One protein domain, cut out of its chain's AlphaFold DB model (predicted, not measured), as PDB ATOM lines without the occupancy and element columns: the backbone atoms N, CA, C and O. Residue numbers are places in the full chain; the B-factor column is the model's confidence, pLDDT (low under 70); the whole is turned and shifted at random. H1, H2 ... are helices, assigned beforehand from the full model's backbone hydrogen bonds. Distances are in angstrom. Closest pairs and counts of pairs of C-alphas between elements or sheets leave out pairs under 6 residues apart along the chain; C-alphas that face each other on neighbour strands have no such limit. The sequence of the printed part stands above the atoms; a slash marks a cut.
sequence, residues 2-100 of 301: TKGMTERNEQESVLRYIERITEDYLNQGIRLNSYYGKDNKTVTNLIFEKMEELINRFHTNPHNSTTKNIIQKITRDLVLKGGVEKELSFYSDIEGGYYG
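AT A GLANCE: This is residues 2 to 100 of the 301 residues of an uncharacterized protein of Wolbachia endosymbiont of Cylisticus convexus (UniProt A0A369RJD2). Three nearly aligned helices form a triangular up-and-down bundle, each running against the one before; long H1 packs along H2 and H3, and unnamed residues 84 to 100 fold back on the side away from H1. The printed part has 99 residues, with H1, H2 and H3 in order, no named strand, and class all helix. It is compact, radius of gyration of the C-alphas 13.9 A, but elongated, spanning 44 by 28 by 25 A.

IN THESE COORDINATES: H1, residues 3 to 28, runs 37.9 A from C-alpha 3 at (223.774, 304.084, 286.201). H2 is residues 43 to 57, 21.1 A. H3, residues 65 to 79, 20.7 A, ends at C-alpha 79 (204.231, 277.456, 298.472).

HOW THE PARTS SIT: H1, with residues 11 to 22 alone, touches H2 in a helical hairpin; the closest C-alphas, Leu 15 and Met 51, are 7.4 A apart, at a shallow tilt of 2 degrees, opposite ways. H1, with residues 12 to 22 alone, touches H3; the closest C-alphas, Glu 19 and Ile 74, are 5.8 A apart, at a shallow tilt of 17 degrees, the same way. H2 and H3 are close but not clearly touching, the closest C-alphas, Thr 44 and Leu 78, 7.0 A apart. Every O i to N i+4 pair is within hydrogen-bond range in H2 and H3, and 21 of 22 in H1.

THE WHOLE: The printed part has no cut; H1 to H2 is a long link. Confidence is under 70 at residues 2 to 11, 36 to 40, 58 to 65 and 85 to 100.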
ATOM      1  N   THR A   2     225.625 307.027 288.877       46.88
ATOM      2  CA  THR A   2     224.177 307.116 288.590       46.88
ATOM      3  C   THR A   2     223.577 305.880 287.905       46.88
ATOM      4  O   THR A   2     222.479 305.479 288.261       46.88
ATOM      5  N   LYS A   3     224.302 305.217 286.992       45.88
ATOM      6  CA  LYS A   3     223.774 304.084 286.201       45.88
ATOM      7  C   LYS A   3     223.366 302.861 287.049       45.88
ATOM      8  O   LYS A   3     222.277 302.335 286.874       45.88
ATOM      9  N   GLY A   4     224.181 302.497 288.046       48.47
ATOM     10  CA  GLY A   4     223.886 301.382 288.960       48.47
ATOM     11  C   GLY A   4     222.802 301.673 290.011       48.47
ATOM     12  O   GLY A   4     222.293 300.747 290.631       48.47
ATOM     13  N   MET A   5     222.433 302.944 290.220       51.88
ATOM     14  CA  MET A   5     221.343 303.331 291.128       51.88
ATOM     15  C   MET A   5     219.982 303.273 290.417       51.88
ATOM     16  O   MET A   5     218.987 302.890 291.026       51.88
ATOM     17  N   THR A   6     219.955 303.589 289.117       58.47
ATOM     18  CA  THR A   6     218.763 303.472 288.264       58.47
ATOM     19  C   THR A   6     218.397 302.010 287.999       58.47
ATOM     20  O   THR A   6     217.249 301.631 288.205       58.47
ATOM     21  N   GLU A   7     219.377 301.161 287.664       55.72
ATOM     22  CA  GLU A   7     219.154 299.726 287.407       55.72
ATOM     23  C   GLU A   7     218.639 298.979 288.657       55.72
ATOM     24  O   GLU A   7     217.730 298.159 288.557       55.72
ATOM     25  N   ARG A   8     219.136 299.317 289.860       58.03
ATOM     26  CA  ARG A   8     218.660 298.737 291.133       58.03
ATOM     27  C   ARG A   8     217.208 299.123 291.457       58.03
ATOM     28  O   ARG A   8     216.443 298.283 291.924       58.03
ATOM     29  N   ASN A   9     216.815 300.370 291.190       65.56
ATOM     30  CA  ASN A   9     215.440 300.835 291.409       65.56
ATOM     31  C   ASN A   9     214.448 300.204 290.418       65.56
ATOM     32  O   ASN A   9     213.316 299.895 290.791       65.56
ATOM     33  N   GLU A  10     214.865 299.975 289.171       67.50
ATOM     34  CA  GLU A  10     214.050 299.288 288.163       67.50
ATOM     35  C   GLU A  10     213.840 297.805 288.515       67.50
ATOM     36  O   GLU A  10     212.714 297.315 288.444       67.50
ATOM     37  N   GLN A  11     214.879 297.110 288.993       66.56
ATOM     38  CA  GLN A  11     214.794 295.721 289.474       66.56
ATOM     39  C   GLN A  11     213.779 295.552 290.610       66.56
ATOM     40  O   GLN A  11     212.879 294.712 290.539       66.56
ATOM     41  N   GLU A  12     213.917 296.364 291.663       71.00
ATOM     42  CA  GLU A  12     213.010 296.332 292.810       71.00
ATOM     43  C   GLU A  12     211.575 296.667 292.382       71.00
ATOM     44  O   GLU A  12     210.631 296.037 292.856       71.00
ATOM     45  N   SER A  13     211.397 297.591 291.431       77.75
ATOM     46  CA  SER A  13     210.081 297.927 290.884       77.75
ATOM     47  C   SER A  13     209.427 296.755 290.143       77.75
ATOM     48  O   SER A  13     208.222 296.553 290.284       77.75
ATOM     49  N   VAL A  14     210.181 295.980 289.356       76.75
ATOM     50  CA  VAL A  14     209.621 294.841 288.606       76.75
ATOM     51  C   VAL A  14     209.304 293.665 289.532       76.75
ATOM     52  O   VAL A  14     208.247 293.055 289.394       76.75
ATOM     53  N   LEU A  15     210.156 293.363 290.515       79.69
ATOM     54  CA  LEU A  15     209.860 292.302 291.485       79.69
ATOM     55  C   LEU A  15     208.641 292.641 292.351       79.69
ATOM     56  O   LEU A  15     207.802 291.774 292.572       79.69
ATOM     57  N   ARG A  16     208.479 293.906 292.757       83.75
ATOM     58  CA  ARG A  16     207.252 294.381 293.425       83.75
ATOM     59  C   ARG A  16     206.020 294.290 292.531       83.75
ATOM     60  O   ARG A  16     204.912 294.084 293.017       83.75
ATOM     61  N   TYR A  17     206.193 294.458 291.223       83.06
ATOM     62  CA  TYR A  17     205.106 294.263 290.272       83.06
ATOM     63  C   TYR A  17     204.691 292.786 290.182       83.06
ATOM     64  O   TYR A  17     203.495 292.504 290.187       83.06
ATOM     65  N   ILE A  18     205.648 291.849 290.178       83.69
ATOM     66  CA  ILE A  18     205.345 290.409 290.251       83.69
ATOM     67  C   ILE A  18     204.665 290.071 291.570       83.69
ATOM     68  O   ILE A  18     203.618 289.442 291.542       83.69
ATOM     69  N   GLU A  19     205.212 290.530 292.697       88.44
ATOM     70  CA  GLU A  19     204.614 290.357 294.024       88.44
ATOM     71  C   GLU A  19     203.139 290.767 294.024       88.44
ATOM     72  O   GLU A  19     202.276 289.979 294.400       88.44
ATOM     73  N   ARG A  20     202.834 291.951 293.485       88.25
ATOM     74  CA  ARG A  20     201.461 292.441 293.359       88.25
ATOM     75  C   ARG A  20     200.586 291.562 292.461       88.25
ATOM     76  O   ARG A  20     199.450 291.282 292.825       88.25
ATOM     77  N   ILE A  21     201.082 291.128 291.300       86.44
ATOM     78  CA  ILE A  21     200.324 290.225 290.415       86.44
ATOM     79  C   ILE A  21     200.057 288.889 291.111       86.44
ATOM     80  O   ILE A  21     198.951 288.357 291.012       86.44
ATOM     81  N   THR A  22     201.052 288.343 291.808       88.50
ATOM     82  CA  THR A  22     200.911 287.105 292.571       88.50
ATOM     83  C   THR A  22     199.843 287.269 293.643       88.50
ATOM     84  O   THR A  22     198.928 286.452 293.696       88.50
ATOM     85  N   GLU A  23     199.886 288.340 294.438       91.06
ATOM     86  CA  GLU A  23     198.845 288.653 295.423       91.06
ATOM     87  C   GLU A  23     197.457 288.760 294.769       91.06
ATOM     88  O   GLU A  23     196.497 288.162 295.258       91.06
ATOM     89  N   ASP A  24     197.339 289.441 293.625       88.00
ATOM     90  CA  ASP A  24     196.079 289.562 292.885       88.00
ATOM     91  C   ASP A  24     195.555 288.195 292.407       88.00
ATOM     92  O   ASP A  24     194.360 287.915 292.529       88.00
ATOM     93  N   TYR A  25     196.424 287.314 291.905       87.31
ATOM     94  CA  TYR A  25     196.052 285.960 291.472       87.31
ATOM     95  C   TYR A  25     195.628 285.084 292.649       87.31
ATOM     96  O   TYR A  25     194.638 284.347 292.559       87.31
ATOM     97  N   LEU A  26     196.346 285.190 293.766       89.38
ATOM     98  CA  LEU A  26     196.004 284.500 295.000       89.38
ATOM     99  C   LEU A  26     194.626 284.944 295.499       89.38
ATOM    100  O   LEU A  26     193.773 284.090 295.740       89.38
ATOM    101  N   ASN A  27     194.370 286.254 295.538       88.44
ATOM    102  CA  ASN A  27     193.092 286.842 295.953       88.44
ATOM    103  C   ASN A  27     191.931 286.478 295.018       88.44
ATOM    104  O   ASN A  27     190.807 286.255 295.469       88.44
ATOM    105  N   GLN A  28     192.186 286.367 293.714       86.44
ATOM    106  CA  GLN A  28     191.192 285.880 292.753       86.44
ATOM    107  C   GLN A  28     190.878 284.390 292.943       86.44
ATOM    108  O   GLN A  28     189.837 283.908 292.491       86.44
ATOM    109  N   GLY A  29     191.728 283.653 293.658       85.06
ATOM    110  CA  GLY A  29     191.570 282.219 293.819       85.06
ATOM    111  C   GLY A  29     192.012 281.444 292.588       85.06
ATOM    112  O   GLY A  29     191.412 280.422 292.285       85.06
ATOM    113  N   ILE A  30     193.002 281.928 291.836       85.69
ATOM    114  CA  ILE A  30     193.566 281.159 290.723       85.69
ATOM    115  C   ILE A  30     194.249 279.907 291.285       85.69
ATOM    116  O   ILE A  30     194.973 279.992 292.278       85.69
ATOM    117  N   ARG A  31     194.011 278.750 290.656       85.69
ATOM    118  CA  ARG A  31     194.690 277.495 290.997       85.69
ATOM    119  C   ARG A  31     196.144 277.550 290.548       85.69
ATOM    120  O   ARG A  31     196.426 277.627 289.351       85.69
ATOM    121  N   LEU A  32     197.046 277.496 291.507       85.38
ATOM    122  CA  LEU A  32     198.488 277.590 291.355       85.38
ATOM    123  C   LEU A  32     199.051 276.448 290.513       85.38
ATOM    124  O   LEU A  32     199.916 276.674 289.666       85.38
ATOM    125  N   ASN A  33     198.505 275.243 290.675       80.31
ATOM    126  CA  ASN A  33     198.987 274.052 289.978       80.31
ATOM    127  C   ASN A  33     198.178 273.730 288.715       80.31
ATOM    128  O   ASN A  33     198.377 272.694 288.085       80.31
ATOM    129  N   SER A  34     197.273 274.625 288.311       77.81
ATOM    130  CA  SER A  34     196.574 274.484 287.037       77.81
ATOM    131  C   SER A  34     197.504 274.775 285.861       77.81
ATOM    132  O   SER A  34     198.310 275.707 285.905       77.81
ATOM    133  N   TYR A  35     197.385 273.972 284.802       73.06
ATOM    134  CA  TYR A  35     198.140 274.173 283.570       73.06
ATOM    135  C   TYR A  35     197.741 275.479 282.876       73.06
ATOM    136  O   TYR A  35     196.561 275.789 282.707       73.06
ATOM    137  N   TYR A  36     198.750 276.206 282.417       63.91
ATOM    138  CA  TYR A  36     198.666 277.445 281.673       63.91
ATOM    139  C   TYR A  36     199.247 277.252 280.267       63.91
ATOM    140  O   TYR A  36     200.403 276.864 280.088       63.91
ATOM    141  N   GLY A  37     198.443 277.569 279.250       63.47
ATOM    142  CA  GLY A  37     198.868 277.540 277.852       63.47
ATOM    143  C   GLY A  37     199.121 276.133 277.296       63.47
ATOM    144  O   GLY A  37     198.582 275.142 277.781       63.47
ATOM    145  N   LYS A  38     199.911 276.058 276.218       58.22
ATOM    146  CA  LYS A  38     200.229 274.805 275.501       58.22
ATOM    147  C   LYS A  38     201.496 274.108 276.008       58.22
ATOM    148  O   LYS A  38     201.779 272.997 275.575       58.22
ATOM    149  N   ASP A  39     202.227 274.743 276.921       61.28
ATOM    150  CA  ASP A  39     203.585 274.340 277.302       61.28
ATOM    151  C   ASP A  39     203.623 273.458 278.562       61.28
ATOM    152  O   ASP A  39     204.687 273.261 279.141       61.28
ATOM    153  N   ASN A  40     202.470 272.941 279.013       66.38
ATOM    154  CA  ASN A  40     202.331 272.130 280.232       66.38
ATOM    155  C   ASN A  40     202.955 272.776 281.491       66.38
ATOM    156  O   ASN A  40     203.411 272.076 282.393       66.38
ATOM    157  N   LYS A  41     202.968 274.113 281.586       71.25
ATOM    158  CA  LYS A  41     203.470 274.841 282.764       71.25
ATOM    159  C   LYS A  41     202.329 275.208 283.694       71.25
ATOM    160  O   LYS A  41     201.273 275.599 283.218       71.25
ATOM    161  N   THR A  42     202.537 275.115 285.000       80.50
ATOM    162  CA  THR A  42     201.572 275.608 285.987       80.50
ATOM    163  C   THR A  42     201.701 277.119 286.180       80.50
ATOM    164  O   THR A  42     202.693 277.724 285.760       80.50
ATOM    165  N   VAL A  43     200.717 277.745 286.832       82.62
ATOM    166  CA  VAL A  43     200.802 279.162 287.230       82.62
ATOM    167  C   VAL A  43     202.013 279.394 288.138       82.62
ATOM    168  O   VAL A  43     202.756 280.351 287.920       82.62
ATOM    169  N   THR A  44     202.263 278.492 289.091       83.81
ATOM    170  CA  THR A  44     203.457 278.520 289.951       83.81
ATOM    171  C   THR A  44     204.745 278.517 289.130       83.81
ATOM    172  O   THR A  44     205.586 279.398 289.300       83.81
ATOM    173  N   ASN A  45     204.866 277.585 288.177       80.12
ATOM    174  CA  ASN A  45     206.054 277.469 287.329       80.12
ATOM    175  C   ASN A  45     206.282 278.727 286.495       80.12
ATOM    176  O   ASN A  45     207.413 279.184 286.363       80.12
ATOM    177  N   LEU A  46     205.211 279.313 285.955       82.50
ATOM    178  CA  LEU A  46     205.310 280.550 285.191       82.50
ATOM    179  C   LEU A  46     205.848 281.705 286.048       82.50
ATOM    180  O   LEU A  46     206.673 282.481 285.567       82.50
ATOM    181  N   ILE A  47     205.389 281.828 287.298       85.88
ATOM    182  CA  ILE A  47     205.846 282.888 288.205       85.88
ATOM    183  C   ILE A  47     207.325 282.692 288.550       85.88
ATOM    184  O   ILE A  47     208.097 283.642 288.416       85.88
ATOM    185  N   PHE A  48     207.742 281.475 288.911       82.12
ATOM    186  CA  PHE A  48     209.146 281.199 289.230       82.12
ATOM    187  C   PHE A  48     210.081 281.410 288.036       82.12
ATOM    188  O   PHE A  48     211.089 282.102 288.172       82.12
ATOM    189  N   GLU A  49     209.718 280.933 286.842       79.69
ATOM    190  CA  GLU A  49     210.512 281.173 285.628       79.69
ATOM    191  C   GLU A  49     210.630 282.671 285.310       79.69
ATOM    192  O   GLU A  49     211.695 283.145 284.912       79.69
ATOM    193  N   LYS A  50     209.555 283.447 285.510       80.69
ATOM    194  CA  LYS A  50     209.591 284.901 285.306       80.69
ATOM    195  C   LYS A  50     210.478 285.608 286.322       80.69
ATOM    196  O   LYS A  50     211.160 286.562 285.955       80.69
ATOM    197  N   MET A  51     210.499 285.151 287.571       79.12
ATOM    198  CA  MET A  51     211.421 285.675 288.577       79.12
ATOM    199  C   MET A  51     212.876 285.393 288.190       79.12
ATOM    200  O   MET A  51     213.690 286.317 288.183       79.12
ATOM    201  N   GLU A  52     213.193 284.157 287.803       76.12
ATOM    202  CA  GLU A  52     214.534 283.750 287.367       76.12
ATOM    203  C   GLU A  52     215.015 284.527 286.130       76.12
ATOM    204  O   GLU A  52     216.132 285.053 286.121       76.12
ATOM    205  N   GLU A  53     214.164 284.669 285.108       76.25
ATOM    206  CA  GLU A  53     214.461 285.451 283.901       76.25
ATOM    207  C   GLU A  53     214.910 286.874 284.263       76.25
ATOM    208  O   GLU A  53     215.897 287.379 283.725       76.25
ATOM    209  N   LEU A  54     214.213 287.518 285.200       73.00
ATOM    210  CA  LEU A  54     214.508 288.890 285.602       73.00
ATOM    211  C   LEU A  54     215.776 288.989 286.446       73.00
ATOM    212  O   LEU A  54     216.582 289.889 286.215       73.00
ATOM    213  N   ILE A  55     215.987 288.063 287.385       70.19
ATOM    214  CA  ILE A  55     217.215 288.015 288.192       70.19
ATOM    215  C   ILE A  55     218.436 287.939 287.268       70.19
ATOM    216  O   ILE A  55     219.362 288.747 287.409       70.19
ATOM    217  N   ASN A  56     218.383 287.037 286.282       70.94
ATOM    218  CA  ASN A  56     219.433 286.833 285.289       70.94
ATOM    219  C   ASN A  56     219.605 288.047 284.369       70.94
ATOM    220  O   ASN A  56     220.726 288.529 284.190       70.94
ATOM    221  N   ARG A  57     218.505 288.584 283.825       72.69
ATOM    222  CA  ARG A  57     218.516 289.738 282.908       72.69
ATOM    223  C   ARG A  57     219.135 290.983 283.533       72.69
ATOM    224  O   ARG A  57     219.761 291.771 282.830       72.69
ATOM    225  N   PHE A  58     218.939 291.172 284.830       67.06
ATOM    226  CA  PHE A  58     219.412 292.350 285.539       67.06
ATOM    227  C   PHE A  58     220.734 292.136 286.295       67.06
ATOM    228  O   PHE A  58     221.162 293.041 287.012       67.06
ATOM    229  N   HIS A  59     221.388 290.972 286.146       63.41
ATOM    230  CA  HIS A  59     222.602 290.591 286.890       63.41
ATOM    231  C   HIS A  59     222.481 290.864 288.394       63.41
ATOM    232  O   HIS A  59     223.408 291.343 289.053       63.41
ATOM    233  N   THR A  60     221.288 290.619 288.930       58.69
ATOM    234  CA  THR A  60     220.963 291.002 290.297       58.69
ATOM    235  C   THR A  60     221.753 290.113 291.241       58.69
ATOM    236  O   THR A  60     221.780 288.903 291.049       58.69
ATOM    237  N   ASN A  61     222.373 290.677 292.281       61.09
ATOM    238  CA  ASN A  61     222.879 289.850 293.371       61.09
ATOM    239  C   ASN A  61     221.663 289.378 294.195       61.09
ATOM    240  O   ASN A  61     221.098 290.205 294.921       61.09
ATOM    241  N   PRO A  62     221.249 288.097 294.123       55.47
ATOM    242  CA  PRO A  62     220.100 287.594 294.880       55.47
ATOM    243  C   PRO A  62     220.330 287.668 296.399       55.47
ATOM    244  O   PRO A  62     219.391 287.532 297.174       55.47
ATOM    245  N   HIS A  63     221.563 287.941 296.836       54.94
ATOM    246  CA  HIS A  63     221.928 288.154 298.232       54.94
ATOM    247  C   HIS A  63     221.817 289.621 298.693       54.94
ATOM    248  O   HIS A  63     222.075 289.906 299.862       54.94
ATOM    249  N   ASN A  64     221.414 290.563 297.825       69.94
ATOM    250  CA  ASN A  64     220.964 291.889 298.264       69.94
ATOM    251  C   ASN A  64     219.697 291.726 299.124       69.94
ATOM    252  O   ASN A  64     218.722 291.127 298.674       69.94
ATOM    253  N   SER A  65     219.696 292.279 300.341       69.56
ATOM    254  CA  SER A  65     218.637 292.061 301.336       69.56
ATOM    255  C   SER A  65     217.234 292.405 300.823       69.56
ATOM    256  O   SER A  65     216.307 291.643 301.068       69.56
ATOM    257  N   THR A  66     217.060 293.492 300.064       75.94
ATOM    258  CA  THR A  66     215.738 293.880 299.535       75.94
ATOM    259  C   THR A  66     215.213 292.890 298.495       75.94
ATOM    260  O   THR A  66     214.079 292.427 298.597       75.94
ATOM    261  N   THR A  67     216.042 292.539 297.509       73.38
ATOM    262  CA  THR A  67     215.705 291.569 296.457       73.38
ATOM    263  C   THR A  67     215.396 290.202 297.059       73.38
ATOM    264  O   THR A  67     214.372 289.604 296.732       73.38
ATOM    265  N   LYS A  68     216.249 289.753 297.990       75.38
ATOM    266  CA  LYS A  68     216.071 288.509 298.737       75.38
ATOM    267  C   LYS A  68     214.712 288.480 299.440       75.38
ATOM    268  O   LYS A  68     213.982 287.508 299.289       75.38
ATOM    269  N   ASN A  69     214.343 289.558 300.135       81.69
ATOM    270  CA  ASN A  69     213.081 289.632 300.872       81.69
ATOM    271  C   ASN A  69     211.846 289.529 299.960       81.69
ATOM    272  O   ASN A  69     210.894 288.841 300.316       81.69
ATOM    273  N   ILE A  70     211.847 290.189 298.792       83.19
ATOM    274  CA  ILE A  70     210.706 290.132 297.858       83.19
ATOM    275  C   ILE A  70     210.559 288.720 297.279       83.19
ATOM    276  O   ILE A  70     209.464 288.165 297.291       83.19
ATOM    277  N   ILE A  71     211.664 288.115 296.832       78.88
ATOM    278  CA  ILE A  71     211.676 286.737 296.316       78.88
ATOM    279  C   ILE A  71     211.163 285.768 297.383       78.88
ATOM    280  O   ILE A  71     210.250 284.990 297.122       78.88
ATOM    281  N   GLN A  72     211.699 285.857 298.604       80.50
ATOM    282  CA  GLN A  72     211.267 285.022 299.725       80.50
ATOM    283  C   GLN A  72     209.776 285.172 300.022       80.50
ATOM    284  O   GLN A  72     209.121 284.172 300.312       80.50
ATOM    285  N   LYS A  73     209.232 286.392 299.940       87.00
ATOM    286  CA  LYS A  73     207.806 286.626 300.165       87.00
ATOM    287  C   LYS A  73     206.948 285.967 299.085       87.00
ATOM    288  O   LYS A  73     206.075 285.181 299.435       87.00
ATOM    289  N   ILE A  74     207.239 286.207 297.803       86.50
ATOM    290  CA  ILE A  74     206.492 285.606 296.680       86.50
ATOM    291  C   ILE A  74     206.474 284.079 296.804       86.50
ATOM    292  O   ILE A  74     205.417 283.455 296.739       86.50
ATOM    293  N   THR A  75     207.638 283.475 297.033       83.62
ATOM    294  CA  THR A  75     207.765 282.022 297.159       83.62
ATOM    295  C   THR A  75     206.993 281.492 298.348       83.62
ATOM    296  O   THR A  75     206.242 280.531 298.206       83.62
ATOM    297  N   ARG A  76     207.147 282.122 299.518       85.88
ATOM    298  CA  ARG A  76     206.416 281.734 300.723       85.88
ATOM    299  C   ARG A  76     204.907 281.772 300.477       85.88
ATOM    300  O   ARG A  76     204.226 280.822 300.856       85.88
ATOM    301  N   ASP A  77     204.407 282.817 299.826       89.31
ATOM    302  CA  ASP A  77     202.980 282.990 299.551       89.31
ATOM    303  C   ASP A  77     202.443 281.933 298.573       89.31
ATOM    304  O   ASP A  77     201.351 281.406 298.790       89.31
ATOM    305  N   LEU A  78     203.211 281.572 297.541       88.44
ATOM    306  CA  LEU A  78     202.851 280.508 296.598       88.44
ATOM    307  C   LEU A  78     202.869 279.126 297.261       88.44
ATOM    308  O   LEU A  78     201.889 278.383 297.208       88.44
ATOM    309  N   VAL A  79     203.973 278.790 297.919       85.94
ATOM    310  CA  VAL A  79     204.231 277.456 298.472       85.94
ATOM    311  C   VAL A  79     203.323 277.141 299.656       85.94
ATOM    312  O   VAL A  79     202.749 276.057 299.715       85.94
ATOM    313  N   LEU A  80     203.129 278.077 300.597       86.56
ATOM    314  CA  LEU A  80     202.227 277.851 301.741       86.56
ATOM    315  C   LEU A  80     200.759 277.714 301.319       86.56
ATOM    316  O   LEU A  80     199.922 277.268 302.113       86.56
ATOM    317  N   LYS A  81     200.455 278.101 300.081       88.69
ATOM    318  CA  LYS A  81     199.178 277.909 299.402       88.69
ATOM    319  C   LYS A  81     199.192 276.712 298.445       88.69
ATOM    320  O   LYS A  81     198.266 276.561 297.661       88.69
ATOM    321  N   GLY A  82     200.194 275.843 298.530       83.50
ATOM    322  CA  GLY A  82     200.255 274.582 297.796       83.50
ATOM    323  C   GLY A  82     200.837 274.673 296.389       83.50
ATOM    324  O   GLY A  82     200.742 273.704 295.647       83.50
ATOM    325  N   GLY A  83     201.434 275.800 295.996       82.19
ATOM    326  CA  GLY A  83     202.153 275.902 294.727       82.19
ATOM    327  C   GLY A  83     203.358 274.956 294.679       82.19
ATOM    328  O   GLY A  83     204.172 274.947 295.601       82.19
ATOM    329  N   VAL A  84     203.474 274.193 293.590       73.62
ATOM    330  CA  VAL A  84     204.583 273.257 293.339       73.62
ATOM    331  C   VAL A  84     205.533 273.830 292.289       73.62
ATOM    332  O   VAL A  84     205.088 274.288 291.233       73.62
ATOM    333  N   GLU A  85     206.832 273.818 292.588       65.94
ATOM    334  CA  GLU A  85     207.897 274.242 291.675       65.94
ATOM    335  C   GLU A  85     208.199 273.173 290.604       65.94
ATOM    336  O   GLU A  85     207.831 272.003 290.719       65.94
ATOM    337  N   LYS A  86     208.840 273.591 289.512       56.97
ATOM    338  CA  LYS A  86     209.120 272.774 288.328       56.97
ATOM    339  C   LYS A  86     209.999 271.562 288.676       56.97
ATOM    340  O   LYS A  86     210.870 271.661 289.525       56.97
ATOM    341  N   GLU A  87     209.774 270.434 287.991       48.66
ATOM    342  CA  GLU A  87     210.491 269.145 288.174       48.66
ATOM    343  C   GLU A  87     210.298 268.454 289.535       48.66
ATOM    344  O   GLU A  87     210.726 267.314 289.715       48.66
ATOM    345  N   LEU A  88     209.556 269.076 290.450       49.41
ATOM    346  CA  LEU A  88     209.208 268.521 291.745       49.41
ATOM    347  C   LEU A  88     207.767 267.997 291.729       49.41
ATOM    348  O   LEU A  88     206.858 268.585 291.143       49.41
ATOM    349  N   SER A  89     207.556 266.840 292.359       44.88
ATOM    350  CA  SER A  89     206.206 266.369 292.673       44.88
ATOM    351  C   SER A  89     205.628 267.224 293.805       44.88
ATOM    352  O   SER A  89     206.388 267.833 294.556       44.88
ATOM    353  N   PHE A  90     204.304 267.212 294.003       42.00
ATOM    354  CA  PHE A  90     203.651 267.864 295.156       42.00
ATOM    355  C   PHE A  90     204.265 267.451 296.516       42.00
ATOM    356  O   PHE A  90     204.123 268.153 297.514       42.00
ATOM    357  N   TYR A  91     204.981 266.321 296.550       39.72
ATOM    358  CA  TYR A  91     205.619 265.746 297.733       39.72
ATOM    359  C   TYR A  91     207.131 265.961 297.827       39.72
ATOM    360  O   TYR A  91     207.736 265.508 298.802       39.72
ATOM    361  N   SER A  92     207.753 266.608 296.846       46.44
ATOM    362  CA  SER A  92     209.193 266.840 296.879       46.44
ATOM    363  C   SER A  92     209.506 268.101 297.687       46.44
ATOM    364  O   SER A  92     208.774 269.089 297.631       46.44
ATOM    365  N   ASP A  93     210.587 268.059 298.466       46.84
ATOM    366  CA  ASP A  93     211.102 269.254 299.129       46.84
ATOM    367  C   ASP A  93     211.464 270.299 298.057       46.84
ATOM    368  O   ASP A  93     211.950 269.949 296.985       46.84
ATOM    369  N   ILE A  94     211.211 271.577 298.336       55.75
ATOM    370  CA  ILE A  94     211.570 272.671 297.422       55.75
ATOM    371  C   ILE A  94     213.090 272.691 297.243       55.75
ATOM    372  O   ILE A  94     213.831 272.777 298.227       55.75
ATOM    373  N   GLU A  95     213.543 272.657 295.994       52.66
ATOM    374  CA  GLU A  95     214.952 272.702 295.610       52.66
ATOM    375  C   GLU A  95     215.198 273.963 294.777       52.66
ATOM    376  O   GLU A  95     214.581 274.161 293.738       52.66
ATOM    377  N   GLY A  96     216.102 274.839 295.221       52.72
ATOM    378  CA  GLY A  96     216.393 276.068 294.485       52.72
ATOM    379  C   GLY A  96     217.608 276.821 295.019       52.72
ATOM    380  O   GLY A  96     217.769 277.003 296.225       52.72
ATOM    381  N   GLY A  97     218.464 277.298 294.110       49.72
ATOM    382  CA  GLY A  97     219.727 277.977 294.440       49.72
ATOM    383  C   GLY A  97     219.584 279.402 294.994       49.72
ATOM    384  O   GLY A  97     220.578 280.010 295.387       49.72
ATOM    385  N   TYR A  98     218.365 279.950 295.030       53.94
ATOM    386  CA  TYR A  98     218.095 281.327 295.460       53.94
ATOM    387  C   TYR A  98     217.911 281.481 296.981       53.94
ATOM    388  O   TYR A  98     217.784 282.605 297.475       53.94
ATOM    389  N   TYR A  99     217.924 280.378 297.736       62.12
ATOM    390  CA  TYR A  99     217.644 280.359 299.173       62.12
ATOM    391  C   TYR A  99     218.837 279.897 300.002       62.12
ATOM    392  O   TYR A  99     219.692 279.134 299.554       62.12
ATOM    393  N   GLY A 100     218.847 280.321 301.266       63.22
ATOM    394  CA  GLY A 100     219.609 279.604 302.275       63.22
ATOM    395  C   GLY A 100     218.960 278.234 302.525       63.22
ATOM    396  O   GLY A 100     217.730 278.169 302.587       63.22
TER     397      GLY A 100